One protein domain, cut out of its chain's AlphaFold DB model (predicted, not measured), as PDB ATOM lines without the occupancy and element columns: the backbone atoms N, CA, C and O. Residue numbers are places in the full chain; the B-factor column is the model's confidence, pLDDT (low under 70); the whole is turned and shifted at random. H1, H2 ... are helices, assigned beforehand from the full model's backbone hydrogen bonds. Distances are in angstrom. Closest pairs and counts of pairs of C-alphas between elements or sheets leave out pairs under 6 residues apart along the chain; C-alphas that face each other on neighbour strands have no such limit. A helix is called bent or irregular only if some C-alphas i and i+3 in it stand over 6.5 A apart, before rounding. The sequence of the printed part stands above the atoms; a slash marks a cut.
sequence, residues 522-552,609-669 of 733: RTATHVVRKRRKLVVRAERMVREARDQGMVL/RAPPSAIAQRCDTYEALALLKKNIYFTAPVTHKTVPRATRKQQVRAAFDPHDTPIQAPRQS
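This is residues 522 to 552 and 609 to 669 of the 733 residues of the protein "Abhydrolase_3 domain-containing protein" of Dentipellis fragilis (UniProt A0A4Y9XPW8). Two helices lie side by side and run the same way, nearly parallel: the long H1, and the shorter H2 beside residues 534 to 545 of H1. A small third helix, H3, sits away from this pair, joined to H2 by a long looping link, and an end stretch without a named element, residues 657 to 669, folds back from H3 toward H2. The printed part has 92 residues, with three named helices in the order H1, H2, H3 and no named strand; 49 of the residues are in the helices, and the class is all helix. The whole is compact, with a radius of gyration of the C-alphas of 14.2 A, and the C-alphas span 46 by 34 by 24 A along their three main axes.

The longest helix, H1, residues 522 to 547, touches H2, residues 622 to 635, with 7 pairs of C-alphas within 8 A. H1 touches H2 with residues 534 to 545 alone. The closest C-alphas of the two helices are those of Ala 538 and Leu 625, 6.2 A apart. Their lines stand at a shallow tilt of 7 degrees, the same way, and their centres are 13.5 A apart. H3, residues 648 to 656, touches no helix: it is apart from H1 and apart from H2. In H1, H2 and H3, every O i to N i+4 pair of the backbone is within hydrogen-bond range.

H1 has 26 residues and measures 37.5 A from C-alpha 522 at (-3.615, 11.756, 31.254) to C-alpha 547 at (25.481, -10.122, 22.185). H2 has 14 residues and measures 19.6 A, beginning with C-alpha 622 at (13.549, 3.504, 36.504). H3 has 9 residues, measures 13.0 A and ends with C-alpha 656 at (22.557, 13.312, 26.577). None of the three helices is bent.

The two C-alphas farthest apart are those of Arg 522 and His 640, 47.9 A. Residues 553 to 608 are cut out and not printed, and C-alphas 552 and 609 are 17.1 A apart across the cut, which falls in the link from H1 to H2. The link from H2 to H3, residues 636 to 647, is long. Residues 609 to 621 and residues 657 to 669 are also long stretches with no named element. The mean pLDDT of the printed part is 71.2; 45 residues are under 70, namely residues 548 to 549, 551 to 552, 609 to 613 and 634 to 669.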
ATOM      1  N   ARG A 522      -4.836  11.496  32.039       92.56
ATOM      2  CA  ARG A 522      -3.615  11.756  31.254       92.56
ATOM      3  C   ARG A 522      -2.370  11.190  31.931       92.56
ATOM      4  O   ARG A 522      -1.458  10.733  31.243       92.56
ATOM      5  N   THR A 523      -2.314  11.239  33.264       92.69
ATOM      6  CA  THR A 523      -1.197  10.666  34.021       92.69
ATOM      7  C   THR A 523      -1.210   9.148  33.906       92.69
ATOM      8  O   THR A 523      -0.168   8.589  33.585       92.69
ATOM      9  N   ALA A 524      -2.368   8.503  34.057       90.12
ATOM     10  CA  ALA A 524      -2.518   7.063  33.864       90.12
ATOM     11  C   ALA A 524      -1.993   6.602  32.492       90.12
ATOM     12  O   ALA A 524      -1.064   5.796  32.405       90.12
ATOM     13  N   THR A 525      -2.476   7.232  31.415       90.88
ATOM     14  CA  THR A 525      -2.024   6.948  30.039       90.88
ATOM     15  C   THR A 525      -0.517   7.186  29.869       90.88
ATOM     16  O   THR A 525       0.194   6.412  29.219       90.88
ATOM     17  N   HIS A 526       0.006   8.266  30.461       92.00
ATOM     18  CA  HIS A 526       1.433   8.569  30.423       92.00
ATOM     19  C   HIS A 526       2.265   7.483  31.114       92.00
ATOM     20  O   HIS A 526       3.276   7.066  30.547       92.00
ATOM     21  N   VAL A 527       1.846   7.033  32.301       91.00
ATOM     22  CA  VAL A 527       2.514   5.985  33.084       91.00
ATOM     23  C   VAL A 527       2.545   4.682  32.292       91.00
ATOM     24  O   VAL A 527       3.633   4.152  32.088       91.00
ATOM     25  N   VAL A 528       1.416   4.229  31.736       89.50
ATOM     26  CA  VAL A 528       1.356   3.008  30.904       89.50
ATOM     27  C   VAL A 528       2.303   3.101  29.708       89.50
ATOM     28  O   VAL A 528       3.139   2.222  29.484       89.50
ATOM     29  N   ARG A 529       2.256   4.210  28.958       91.81
ATOM     30  CA  ARG A 529       3.162   4.433  27.820       91.81
ATOM     31  C   ARG A 529       4.629   4.424  28.250       91.81
ATOM     32  O   ARG A 529       5.495   3.966  27.502       91.81
ATOM     33  N   LYS A 530       4.933   4.984  29.418       91.12
ATOM     34  CA  LYS A 530       6.297   5.088  29.930       91.12
ATOM     35  C   LYS A 530       6.815   3.739  30.438       91.12
ATOM     36  O   LYS A 530       7.939   3.402  30.074       91.12
ATOM     37  N   ARG A 531       5.992   2.954  31.142       89.25
ATOM     38  CA  ARG A 531       6.267   1.556  31.518       89.25
ATOM     39  C   ARG A 531       6.625   0.717  30.297       89.25
ATOM     40  O   ARG A 531       7.717   0.166  30.247       89.25
ATOM     41  N   ARG A 532       5.797   0.749  29.242       90.44
ATOM     42  CA  ARG A 532       6.083   0.040  27.974       90.44
ATOM     43  C   ARG A 532       7.443   0.425  27.378       90.44
ATOM     44  O   ARG A 532       8.204  -0.435  26.953       90.44
ATOM     45  N   LYS A 533       7.794   1.718  27.376       91.44
ATOM     46  CA  LYS A 533       9.110   2.184  26.893       91.44
ATOM     47  C   LYS A 533      10.276   1.684  27.751       91.44
ATOM     48  O   LYS A 533      11.362   1.487  27.209       91.44
ATOM     49  N   LEU A 534      10.078   1.557  29.064       89.50
ATOM     50  CA  LEU A 534      11.093   1.063  29.994       89.50
ATOM     51  C   LEU A 534      11.305  -0.442  29.825       89.50
ATOM     52  O   LEU A 534      12.454  -0.839  29.663       89.50
ATOM     53  N   VAL A 535      10.233  -1.225  29.685       89.25
ATOM     54  CA  VAL A 535      10.305  -2.668  29.383       89.25
ATOM     55  C   VAL A 535      11.073  -2.919  28.082       89.25
ATOM     56  O   VAL A 535      12.091  -3.601  28.090       89.25
ATOM     57  N   VAL A 536      10.709  -2.242  26.983       91.31
ATOM     58  CA  VAL A 536      11.439  -2.349  25.700       91.31
ATOM     59  C   VAL A 536      12.914  -1.936  25.838       91.31
ATOM     60  O   VAL A 536      13.794  -2.419  25.120       91.31
ATOM     61  N   ARG A 537      13.224  -1.001  26.744       86.31
ATOM     62  CA  ARG A 537      14.605  -0.583  27.024       86.31
ATOM     63  C   ARG A 537      15.358  -1.635  27.849       86.31
ATOM     64  O   ARG A 537      16.537  -1.825  27.557       86.31
ATOM     65  N   ALA A 538      14.711  -2.288  28.812       86.25
ATOM     66  CA  ALA A 538      15.259  -3.396  29.592       86.25
ATOM     67  C   ALA A 538      15.563  -4.604  28.696       86.25
ATOM     68  O   ALA A 538      16.709  -5.045  28.646       86.25
ATOM     69  N   GLU A 539      14.597  -5.046  27.886       86.56
ATOM     70  CA  GLU A 539      14.766  -6.148  26.924       86.56
ATOM     71  C   GLU A 539      15.933  -5.898  25.964       86.56
ATOM     72  O   GLU A 539      16.751  -6.781  25.704       86.56
ATOM     73  N   ARG A 540      16.047  -4.663  25.454       84.69
ATOM     74  CA  ARG A 540      17.173  -4.277  24.601       84.69
ATOM     75  C   ARG A 540      18.506  -4.356  25.349       84.69
ATOM     76  O   ARG A 540      19.474  -4.813  24.757       84.69
ATOM     77  N   MET A 541      18.572  -3.911  26.605       79.94
ATOM     78  CA  MET A 541      19.803  -3.989  27.403       79.94
ATOM     79  C   MET A 541      20.244  -5.430  27.639       79.94
ATOM     80  O   MET A 541      21.420  -5.726  27.462       79.94
ATOM     81  N   VAL A 542      19.311  -6.322  27.978       80.94
ATOM     82  CA  VAL A 542      19.608  -7.751  28.154       80.94
ATOM     83  C   VAL A 542      20.106  -8.362  26.844       80.94
ATOM     84  O   VAL A 542      21.118  -9.055  26.841       80.94
ATOM     85  N   ARG A 543      19.457  -8.052  25.713       81.44
ATOM     86  CA  ARG A 543      19.890  -8.521  24.386       81.44
ATOM     87  C   ARG A 543      21.287  -8.022  24.016       81.44
ATOM     88  O   ARG A 543      22.137  -8.827  23.668       81.44
ATOM     89  N   GLU A 544      21.539  -6.718  24.145       77.25
ATOM     90  CA  GLU A 544      22.854  -6.121  23.863       77.25
ATOM     91  C   GLU A 544      23.951  -6.720  24.754       77.25
ATOM     92  O   GLU A 544      25.082  -6.882  24.302       77.25
ATOM     93  N   ALA A 545      23.633  -7.051  26.009       75.81
ATOM     94  CA  ALA A 545      24.580  -7.682  26.916       75.81
ATOM     95  C   ALA A 545      24.852  -9.153  26.559       75.81
ATOM     96  O   ALA A 545      26.005  -9.580  26.615       75.81
ATOM     97  N   ARG A 546      23.834  -9.908  26.120       74.44
ATOM     98  CA  ARG A 546      24.009 -11.263  25.564       74.44
ATOM     99  C   ARG A 546      24.877 -11.248  24.305       74.44
ATOM    100  O   ARG A 546      25.829 -12.017  24.226       74.44
ATOM    101  N   ASP A 547      24.645 -10.309  23.385       70.88
ATOM    102  CA  ASP A 547      25.481 -10.122  22.185       70.88
ATOM    103  C   ASP A 547      26.948  -9.785  22.535       70.88
ATOM    104  O   ASP A 547      27.866 -10.068  21.765       70.88
ATOM    105  N   GLN A 548      27.185  -9.178  23.705       68.56
ATOM    106  CA  GLN A 548      28.515  -8.852  24.239       68.56
ATOM    107  C   GLN A 548      29.153  -9.998  25.046       68.56
ATOM    108  O   GLN A 548      30.272  -9.842  25.540       68.56
ATOM    109  N   GLY A 549      28.478 -11.145  25.157       64.88
ATOM    110  CA  GLY A 549      28.994 -12.338  25.824       64.88
ATOM    111  C   GLY A 549      28.629 -12.462  27.305       64.88
ATOM    112  O   GLY A 549      29.335 -13.157  28.031       64.88
ATOM    113  N   MET A 550      27.562 -11.805  27.777       70.50
ATOM    114  CA  MET A 550      26.958 -12.153  29.069       70.50
ATOM    115  C   MET A 550      26.384 -13.573  28.994       70.50
ATOM    116  O   MET A 550      25.542 -13.849  28.143       70.50
ATOM    117  N   VAL A 551      26.814 -14.431  29.919       65.12
ATOM    118  CA  VAL A 551      26.312 -15.798  30.110       65.12
ATOM    119  C   VAL A 551      25.723 -15.891  31.516       65.12
ATOM    120  O   VAL A 551      26.383 -15.509  32.487       65.12
ATOM    121  N   LEU A 552      24.483 -16.364  31.629       67.31
ATOM    122  CA  LEU A 552      23.812 -16.629  32.903       67.31
ATOM    123  C   LEU A 552      23.937 -18.114  33.266       67.31
ATOM    124  O   LEU A 552      24.096 -18.965  32.400       67.31
ATOM    125  N   ARG A 609      10.910 -16.756  43.016       58.91
ATOM    126  CA  ARG A 609       9.708 -16.015  42.617       58.91
ATOM    127  C   ARG A 609       9.530 -14.776  43.486       58.91
ATOM    128  O   ARG A 609       8.733 -14.755  44.422       58.91
ATOM    129  N   ALA A 610      10.290 -13.728  43.179       64.81
ATOM    130  CA  ALA A 610      10.057 -12.424  43.795       64.81
ATOM    131  C   ALA A 610       8.599 -11.966  43.531       64.81
ATOM    132  O   ALA A 610       8.055 -12.305  42.482       64.81
ATOM    133  N   PRO A 611       7.940 -11.231  44.447       64.94
ATOM    134  CA  PRO A 611       6.587 -10.716  44.220       64.94
ATOM    135  C   PRO A 611       6.494  -9.783  42.995       64.94
ATOM    136  O   PRO A 611       7.446  -9.033  42.764       64.94
ATOM    137  N   PRO A 612       5.343  -9.689  42.292       65.56
ATOM    138  CA  PRO A 612       5.156  -8.784  41.138       65.56
ATOM    139  C   PRO A 612       5.469  -7.313  41.423       65.56
ATOM    140  O   PRO A 612       5.870  -6.552  40.541       65.56
ATOM    141  N   SER A 613       5.297  -6.898  42.676       68.50
ATOM    142  CA  SER A 613       5.622  -5.559  43.162       68.50
ATOM    143  C   SER A 613       7.119  -5.357  43.435       68.50
ATOM    144  O   SER A 613       7.583  -4.212  43.445       68.50
ATOM    145  N   ALA A 614       7.888  -6.433  43.628       74.75
ATOM    146  CA  ALA A 614       9.299  -6.383  43.973       74.75
ATOM    147  C   ALA A 614      10.125  -5.800  42.828       74.75
ATOM    148  O   ALA A 614      10.038  -6.210  41.671       74.75
ATOM    149  N   ILE A 615      11.005  -4.861  43.173       77.38
ATOM    150  CA  ILE A 615      11.875  -4.177  42.211       77.38
ATOM    151  C   ILE A 615      12.705  -5.145  41.357       77.38
ATOM    152  O   ILE A 615      12.985  -4.837  40.202       77.38
ATOM    153  N   ALA A 616      13.071  -6.303  41.911       75.12
ATOM    154  CA  ALA A 616      13.889  -7.300  41.237       75.12
ATOM    155  C   ALA A 616      13.121  -8.086  40.156       75.12
ATOM    156  O   ALA A 616      13.736  -8.494  39.177       75.12
ATOM    157  N   GLN A 617      11.794  -8.242  40.286       75.81
ATOM    158  CA  GLN A 617      10.950  -8.873  39.259       75.81
ATOM    159  C   GLN A 617      10.469  -7.872  38.197       75.81
ATOM    160  O   GLN A 617      10.021  -8.241  37.111       75.81
ATOM    161  N   ARG A 618      10.544  -6.576  38.501       80.38
ATOM    162  CA  ARG A 618      10.066  -5.513  37.620       80.38
ATOM    163  C   ARG A 618      11.110  -5.129  36.573       80.38
ATOM    164  O   ARG A 618      12.311  -5.273  36.759       80.38
ATOM    165  N   CYS A 619      10.640  -4.583  35.455       84.19
ATOM    166  CA  CYS A 619      11.469  -3.999  34.386       84.19
ATOM    167  C   CYS A 619      10.856  -2.703  33.818       84.19
ATOM    168  O   CYS A 619      11.324  -2.139  32.827       84.19
ATOM    169  N   ASP A 620       9.780  -2.232  34.441       85.00
ATOM    170  CA  ASP A 620       8.912  -1.158  33.973       85.00
ATOM    171  C   ASP A 620       9.113   0.160  34.744       85.00
ATOM    172  O   ASP A 620       8.476   1.165  34.418       85.00
ATOM    173  N   THR A 621      10.012   0.183  35.734       86.06
ATOM    174  CA  THR A 621      10.390   1.368  36.524       86.06
ATOM    175  C   THR A 621      11.829   1.792  36.263       86.06
ATOM    176  O   THR A 621      12.629   1.045  35.698       86.06
ATOM    177  N   TYR A 622      12.177   3.020  36.650       83.88
ATOM    178  CA  TYR A 622      13.549   3.504  36.504       83.88
ATOM    179  C   TYR A 622      14.501   2.809  37.470       83.88
ATOM    180  O   TYR A 622      15.631   2.507  37.101       83.88
ATOM    181  N   GLU A 623      14.037   2.548  38.685       82.88
ATOM    182  CA  GLU A 623      14.787   1.896  39.746       82.88
ATOM    183  C   GLU A 623      15.092   0.446  39.357       82.88
ATOM    184  O   GLU A 623      16.240   0.017  39.455       82.88
ATOM    185  N   ALA A 624      14.107  -0.277  38.814       82.12
ATOM    186  CA  ALA A 624      14.307  -1.633  38.317       82.12
ATOM    187  C   ALA A 624      15.250  -1.663  37.105       82.12
ATOM    188  O   ALA A 624      16.156  -2.488  37.032       82.12
ATOM    189  N   LEU A 625      15.112  -0.701  36.185       82.12
ATOM    190  CA  LEU A 625      16.028  -0.550  35.055       82.12
ATOM    191  C   LEU A 625      17.469  -0.259  35.510       82.12
ATOM    192  O   LEU A 625      18.424  -0.765  34.920       82.12
ATOM    193  N   ALA A 626      17.634   0.570  36.541       79.75
ATOM    194  CA  ALA A 626      18.932   0.895  37.119       79.75
ATOM    195  C   ALA A 626      19.549  -0.321  37.819       79.75
ATOM    196  O   ALA A 626      20.736  -0.586  37.632       79.75
ATOM    197  N   LEU A 627      18.741  -1.084  38.561       78.25
ATOM    198  CA  LEU A 627      19.151  -2.336  39.188       78.25
ATOM    199  C   LEU A 627      19.578  -3.372  38.138       78.25
ATOM    200  O   LEU A 627      20.658  -3.946  38.255       78.25
ATOM    201  N   LEU A 628      18.793  -3.540  37.070       78.81
ATOM    202  CA  LEU A 628      19.132  -4.392  35.930       78.81
ATOM    203  C   LEU A 628      20.454  -3.956  35.293       78.81
ATOM    204  O   LEU A 628      21.354  -4.771  35.116       78.81
ATOM    205  N   LYS A 629      20.615  -2.661  34.996       76.44
ATOM    206  CA  LYS A 629      21.858  -2.125  34.430       76.44
ATOM    207  C   LYS A 629      23.061  -2.403  35.339       76.44
ATOM    208  O   LYS A 629      24.135  -2.747  34.849       76.44
ATOM    209  N   LYS A 630      22.883  -2.237  36.653       74.69
ATOM    210  CA  LYS A 630      23.909  -2.512  37.663       74.69
ATOM    211  C   LYS A 630      24.296  -3.988  37.640       74.69
ATOM    212  O   LYS A 630      25.484  -4.279  37.575       74.69
ATOM    213  N   ASN A 631      23.314  -4.888  37.629       76.38
ATOM    214  CA  ASN A 631      23.558  -6.322  37.535       76.38
ATOM    215  C   ASN A 631      24.336  -6.655  36.250       76.38
ATOM    216  O   ASN A 631      25.457  -7.129  36.352       76.38
ATOM    217  N   ILE A 632      23.862  -6.238  35.070       75.38
ATOM    218  CA  ILE A 632      24.563  -6.451  33.784       75.38
ATOM    219  C   ILE A 632      26.037  -6.013  33.840       75.38
ATOM    220  O   ILE A 632      26.919  -6.740  33.385       75.38
ATOM    221  N   TYR A 633      26.309  -4.831  34.404       71.12
ATOM    222  CA  TYR A 633      27.665  -4.290  34.505       71.12
ATOM    223  C   TYR A 633      28.588  -5.137  35.392       71.12
ATOM    224  O   TYR A 633      29.764  -5.296  35.069       71.12
ATOM    225  N   PHE A 634      28.080  -5.660  36.511       69.31
ATOM    226  CA  PHE A 634      28.878  -6.439  37.463       69.31
ATOM    227  C   PHE A 634      28.925  -7.942  37.156       69.31
ATOM    228  O   PHE A 634      29.853  -8.605  37.614       69.31
ATOM    229  N   THR A 635      27.972  -8.473  36.386       67.06
ATOM    230  CA  THR A 635      27.904  -9.899  36.030       67.06
ATOM    231  C   THR A 635      28.823 -10.253  34.854       67.06
ATOM    232  O   THR A 635      29.322 -11.373  34.780       67.06
ATOM    233  N   ALA A 636      29.105  -9.317  33.939       58.84
ATOM    234  CA  ALA A 636      29.958  -9.586  32.780       58.84
ATOM    235  C   ALA A 636      31.457  -9.683  33.166       58.84
ATOM    236  O   ALA A 636      32.028  -8.698  33.646       58.84
ATOM    237  N   PRO A 637      32.151 -10.820  32.941       53.06
ATOM    238  CA  PRO A 637      33.587 -10.913  33.195       53.06
ATOM    239  C   PRO A 637      34.350 -10.035  32.198       53.06
ATOM    240  O   PRO A 637      34.369 -10.320  31.005       53.06
ATOM    241  N   VAL A 638      35.016  -8.980  32.678       52.59
ATOM    242  CA  VAL A 638      35.774  -8.054  31.821       52.59
ATOM    243  C   VAL A 638      37.028  -8.748  31.270       52.59
ATOM    244  O   VAL A 638      38.076  -8.799  31.909       52.59
ATOM    245  N   THR A 639      36.937  -9.283  30.055       52.91
ATOM    246  CA  THR A 639      38.064  -9.785  29.253       52.91
ATOM    247  C   THR A 639      38.236  -8.930  27.995       52.91
ATOM    248  O   THR A 639      37.287  -8.341  27.496       52.91
ATOM    249  N   HIS A 640      39.437  -8.869  27.409       47.50
ATOM    250  CA  HIS A 640      39.708  -8.086  26.184       47.50
ATOM    251  C   HIS A 640      38.827  -8.463  24.966       47.50
ATOM    252  O   HIS A 640      38.765  -7.700  24.005       47.50
ATOM    253  N   LYS A 641      38.150  -9.623  25.007       46.31
ATOM    254  CA  LYS A 641      37.167 -10.083  24.009       46.31
ATOM    255  C   LYS A 641      35.715  -9.703  24.341       46.31
ATOM    256  O   LYS A 641      34.887  -9.719  23.441       46.31
ATOM    257  N   THR A 642      35.423  -9.355  25.593       49.03
ATOM    258  CA  THR A 642      34.088  -8.999  26.121       49.03
ATOM    259  C   THR A 642      33.971  -7.518  26.486       49.03
ATOM    260  O   THR A 642      32.897  -7.076  26.876       49.03
ATOM    261  N   VAL A 643      35.041  -6.714  26.339       50.31
ATOM    262  CA  VAL A 643      34.950  -5.252  26.495       50.31
ATOM    263  C   VAL A 643      33.985  -4.707  25.438       50.31
ATOM    264  O   VAL A 643      34.305  -4.756  24.241       50.31
ATOM    265  N   PRO A 644      32.838  -4.131  25.840       49.88
ATOM    266  CA  PRO A 644      31.876  -3.593  24.894       49.88
ATOM    267  C   PRO A 644      32.516  -2.454  24.104       49.88
ATOM    268  O   PRO A 644      32.871  -1.405  24.654       49.88
ATOM    269  N   ARG A 645      32.656  -2.616  22.785       56.03
ATOM    270  CA  ARG A 645      32.970  -1.480  21.916       56.03
ATOM    271  C   ARG A 645      31.731  -0.591  21.864       56.03
ATOM    272  O   ARG A 645      30.772  -0.925  21.177       56.03
ATOM    273  N   ALA A 646      31.746   0.533  22.587       59.22
ATOM    274  CA  ALA A 646      30.618   1.463  22.571       59.22
ATOM    275  C   ALA A 646      30.292   1.883  21.133       59.22
ATOM    276  O   ALA A 646      31.095   2.513  20.440       59.22
ATOM    277  N   THR A 647      29.086   1.541  20.695       64.38
ATOM    278  CA  THR A 647      28.582   1.915  19.377       64.38
ATOM    279  C   THR A 647      28.433   3.436  19.319       64.38
ATOM    280  O   THR A 647      28.081   4.070  20.313       64.38
ATOM    281  N   ARG A 648      28.627   4.058  18.147       61.22
ATOM    282  CA  ARG A 648      28.475   5.522  17.973       61.22
ATOM    283  C   ARG A 648      27.146   6.050  18.527       61.22
ATOM    284  O   ARG A 648      27.104   7.096  19.160       61.22
ATOM    285  N   LYS A 649      26.067   5.282  18.355       66.00
ATOM    286  CA  LYS A 649      24.742   5.579  18.916       66.00
ATOM    287  C   LYS A 649      24.733   5.581  20.452       66.00
ATOM    288  O   LYS A 649      24.084   6.437  21.039       66.00
ATOM    289  N   GLN A 650      25.448   4.663  21.100       61.88
ATOM    290  CA  GLN A 650      25.578   4.608  22.562       61.88
ATOM    291  C   GLN A 650      26.425   5.778  23.087       61.88
ATOM    292  O   GLN A 650      26.069   6.362  24.100       61.88
ATOM    293  N   GLN A 651      27.478   6.185  22.370       65.31
ATOM    294  CA  GLN A 651      28.283   7.364  22.730       65.31
ATOM    295  C   GLN A 651      27.491   8.672  22.625       65.31
ATOM    296  O   GLN A 651      27.605   9.535  23.489       65.31
ATOM    297  N   VAL A 652      26.650   8.808  21.595       65.81
ATOM    298  CA  VAL A 652      25.752   9.965  21.462       65.81
ATOM    299  C   VAL A 652      24.717   9.973  22.587       65.81
ATOM    300  O   VAL A 652      24.492  11.009  23.194       65.81
ATOM    301  N   ARG A 653      24.120   8.826  22.927       63.28
ATOM    302  CA  ARG A 653      23.144   8.736  24.028       63.28
ATOM    303  C   ARG A 653      23.768   9.030  25.389       63.28
ATOM    304  O   ARG A 653      23.192   9.800  26.144       63.28
ATOM    305  N   ALA A 654      24.966   8.510  25.635       62.28
ATOM    306  CA  ALA A 654      25.785   8.815  26.804       62.28
ATOM    307  C   ALA A 654      26.067  10.318  26.983       62.28
ATOM    308  O   ALA A 654      26.237  10.775  28.108       62.28
ATOM    309  N   ALA A 655      26.114  11.085  25.888       64.25
ATOM    310  CA  ALA A 655      26.299  12.534  25.938       64.25
ATOM    311  C   ALA A 655      25.032  13.291  26.386       64.25
ATOM    312  O   ALA A 655      25.144  14.381  26.938       64.25
ATOM    313  N   PHE A 656      23.840  12.725  26.162       61.84
ATOM    314  CA  PHE A 656      22.557  13.312  26.577       61.84
ATOM    315  C   PHE A 656      22.047  12.770  27.918       61.84
ATOM    316  O   PHE A 656      21.335  13.469  28.632       61.84
ATOM    317  N   ASP A 657      22.405  11.535  28.259       60.00
ATOM    318  CA  ASP A 657      22.096  10.877  29.524       60.00
ATOM    319  C   ASP A 657      23.367  10.154  30.004       60.00
ATOM    320  O   ASP A 657      23.675   9.058  29.517       60.00
ATOM    321  N   PRO A 658      24.126  10.740  30.953       54.91
ATOM    322  CA  PRO A 658      25.320  10.113  31.521       54.91
ATOM    323  C   PRO A 658      25.041   8.737  32.145       54.91
ATOM    324  O   PRO A 658      25.961   7.939  32.330       54.91
ATOM    325  N   HIS A 659      23.778   8.425  32.462       52.28
ATOM    326  CA  HIS A 659      23.353   7.125  32.969       52.28
ATOM    327  C   HIS A 659      23.039   6.108  31.855       52.28
ATOM    328  O   HIS A 659      22.736   4.961  32.171       52.28
ATOM    329  N   ASP A 660      23.183   6.443  30.565       54.84
ATOM    330  CA  ASP A 660      22.976   5.540  29.408       54.84
ATOM    331  C   ASP A 660      24.299   5.002  28.812       54.84
ATOM    332  O   ASP A 660      24.324   4.504  27.687       54.84
ATOM    333  N   THR A 661      25.426   5.098  29.538       57.78
ATOM    334  CA  THR A 661      26.720   4.567  29.061       57.78
ATOM    335  C   THR A 661      26.849   3.055  29.341       57.78
ATOM    336  O   THR A 661      26.539   2.625  30.455       57.78
ATOM    337  N   PRO A 662      27.317   2.231  28.380       50.62
ATOM    338  CA  PRO A 662      27.576   0.801  28.600       50.62
ATOM    339  C   PRO A 662      28.947   0.516  29.243       50.62
ATOM    340  O   PRO A 662      29.231  -0.617  29.598       50.62
ATOM    341  N   ILE A 663      29.810   1.533  29.369       52.84
ATOM    342  CA  ILE A 663      31.212   1.379  29.804       52.84
ATOM    343  C   ILE A 663      31.418   1.806  31.266       52.84
ATOM    344  O   ILE A 663      32.325   1.305  31.926       52.84
ATOM    345  N   GLN A 664      30.607   2.730  31.793       55.47
ATOM    346  CA  GLN A 664      30.750   3.197  33.176       55.47
ATOM    347  C   GLN A 664      29.724   2.529  34.089       55.47
ATOM    348  O   GLN A 664      28.547   2.405  33.732       55.47
ATOM    349  N   ALA A 665      30.177   2.161  35.290       54.47
ATOM    350  CA  ALA A 665      29.308   1.692  36.356       54.47
ATOM    351  C   ALA A 665      28.201   2.731  36.627       54.47
ATOM    352  O   ALA A 665      28.496   3.932  36.694       54.47
ATOM    353  N   PRO A 666      26.931   2.317  36.783       57.25
ATOM    354  CA  PRO A 666      25.887   3.235  37.221       57.25
ATOM    355  C   PRO A 666      26.234   3.812  38.603       57.25
ATOM    356  O   PRO A 666      26.766   3.109  39.464       57.25
ATOM    357  N   ARG A 667      25.938   5.102  38.820       53.66
ATOM    358  CA  ARG A 667      26.049   5.730  40.147       53.66
ATOM    359  C   ARG A 667      24.967   5.147  41.069       53.66
ATOM    360  O   ARG A 667      23.878   4.836  40.591       53.66
ATOM    361  N   GLN A 668      25.287   4.947  42.349       54.25
ATOM    362  CA  GLN A 668      24.386   4.339  43.342       54.25
ATOM    363  C   GLN A 668      23.064   5.112  43.483       54.25
ATOM    364  O   GLN A 668      22.990   6.296  43.150       54.25
ATOM    365  N   SER A 669      22.018   4.440  43.977       53.25
ATOM    366  CA  SER A 669      20.762   5.104  44.327       53.25
ATOM    367  C   SER A 669      20.968   6.081  45.485       53.25
ATOM    368  O   SER A 669      21.834   5.902  46.340       53.25
TER     369      SER A 669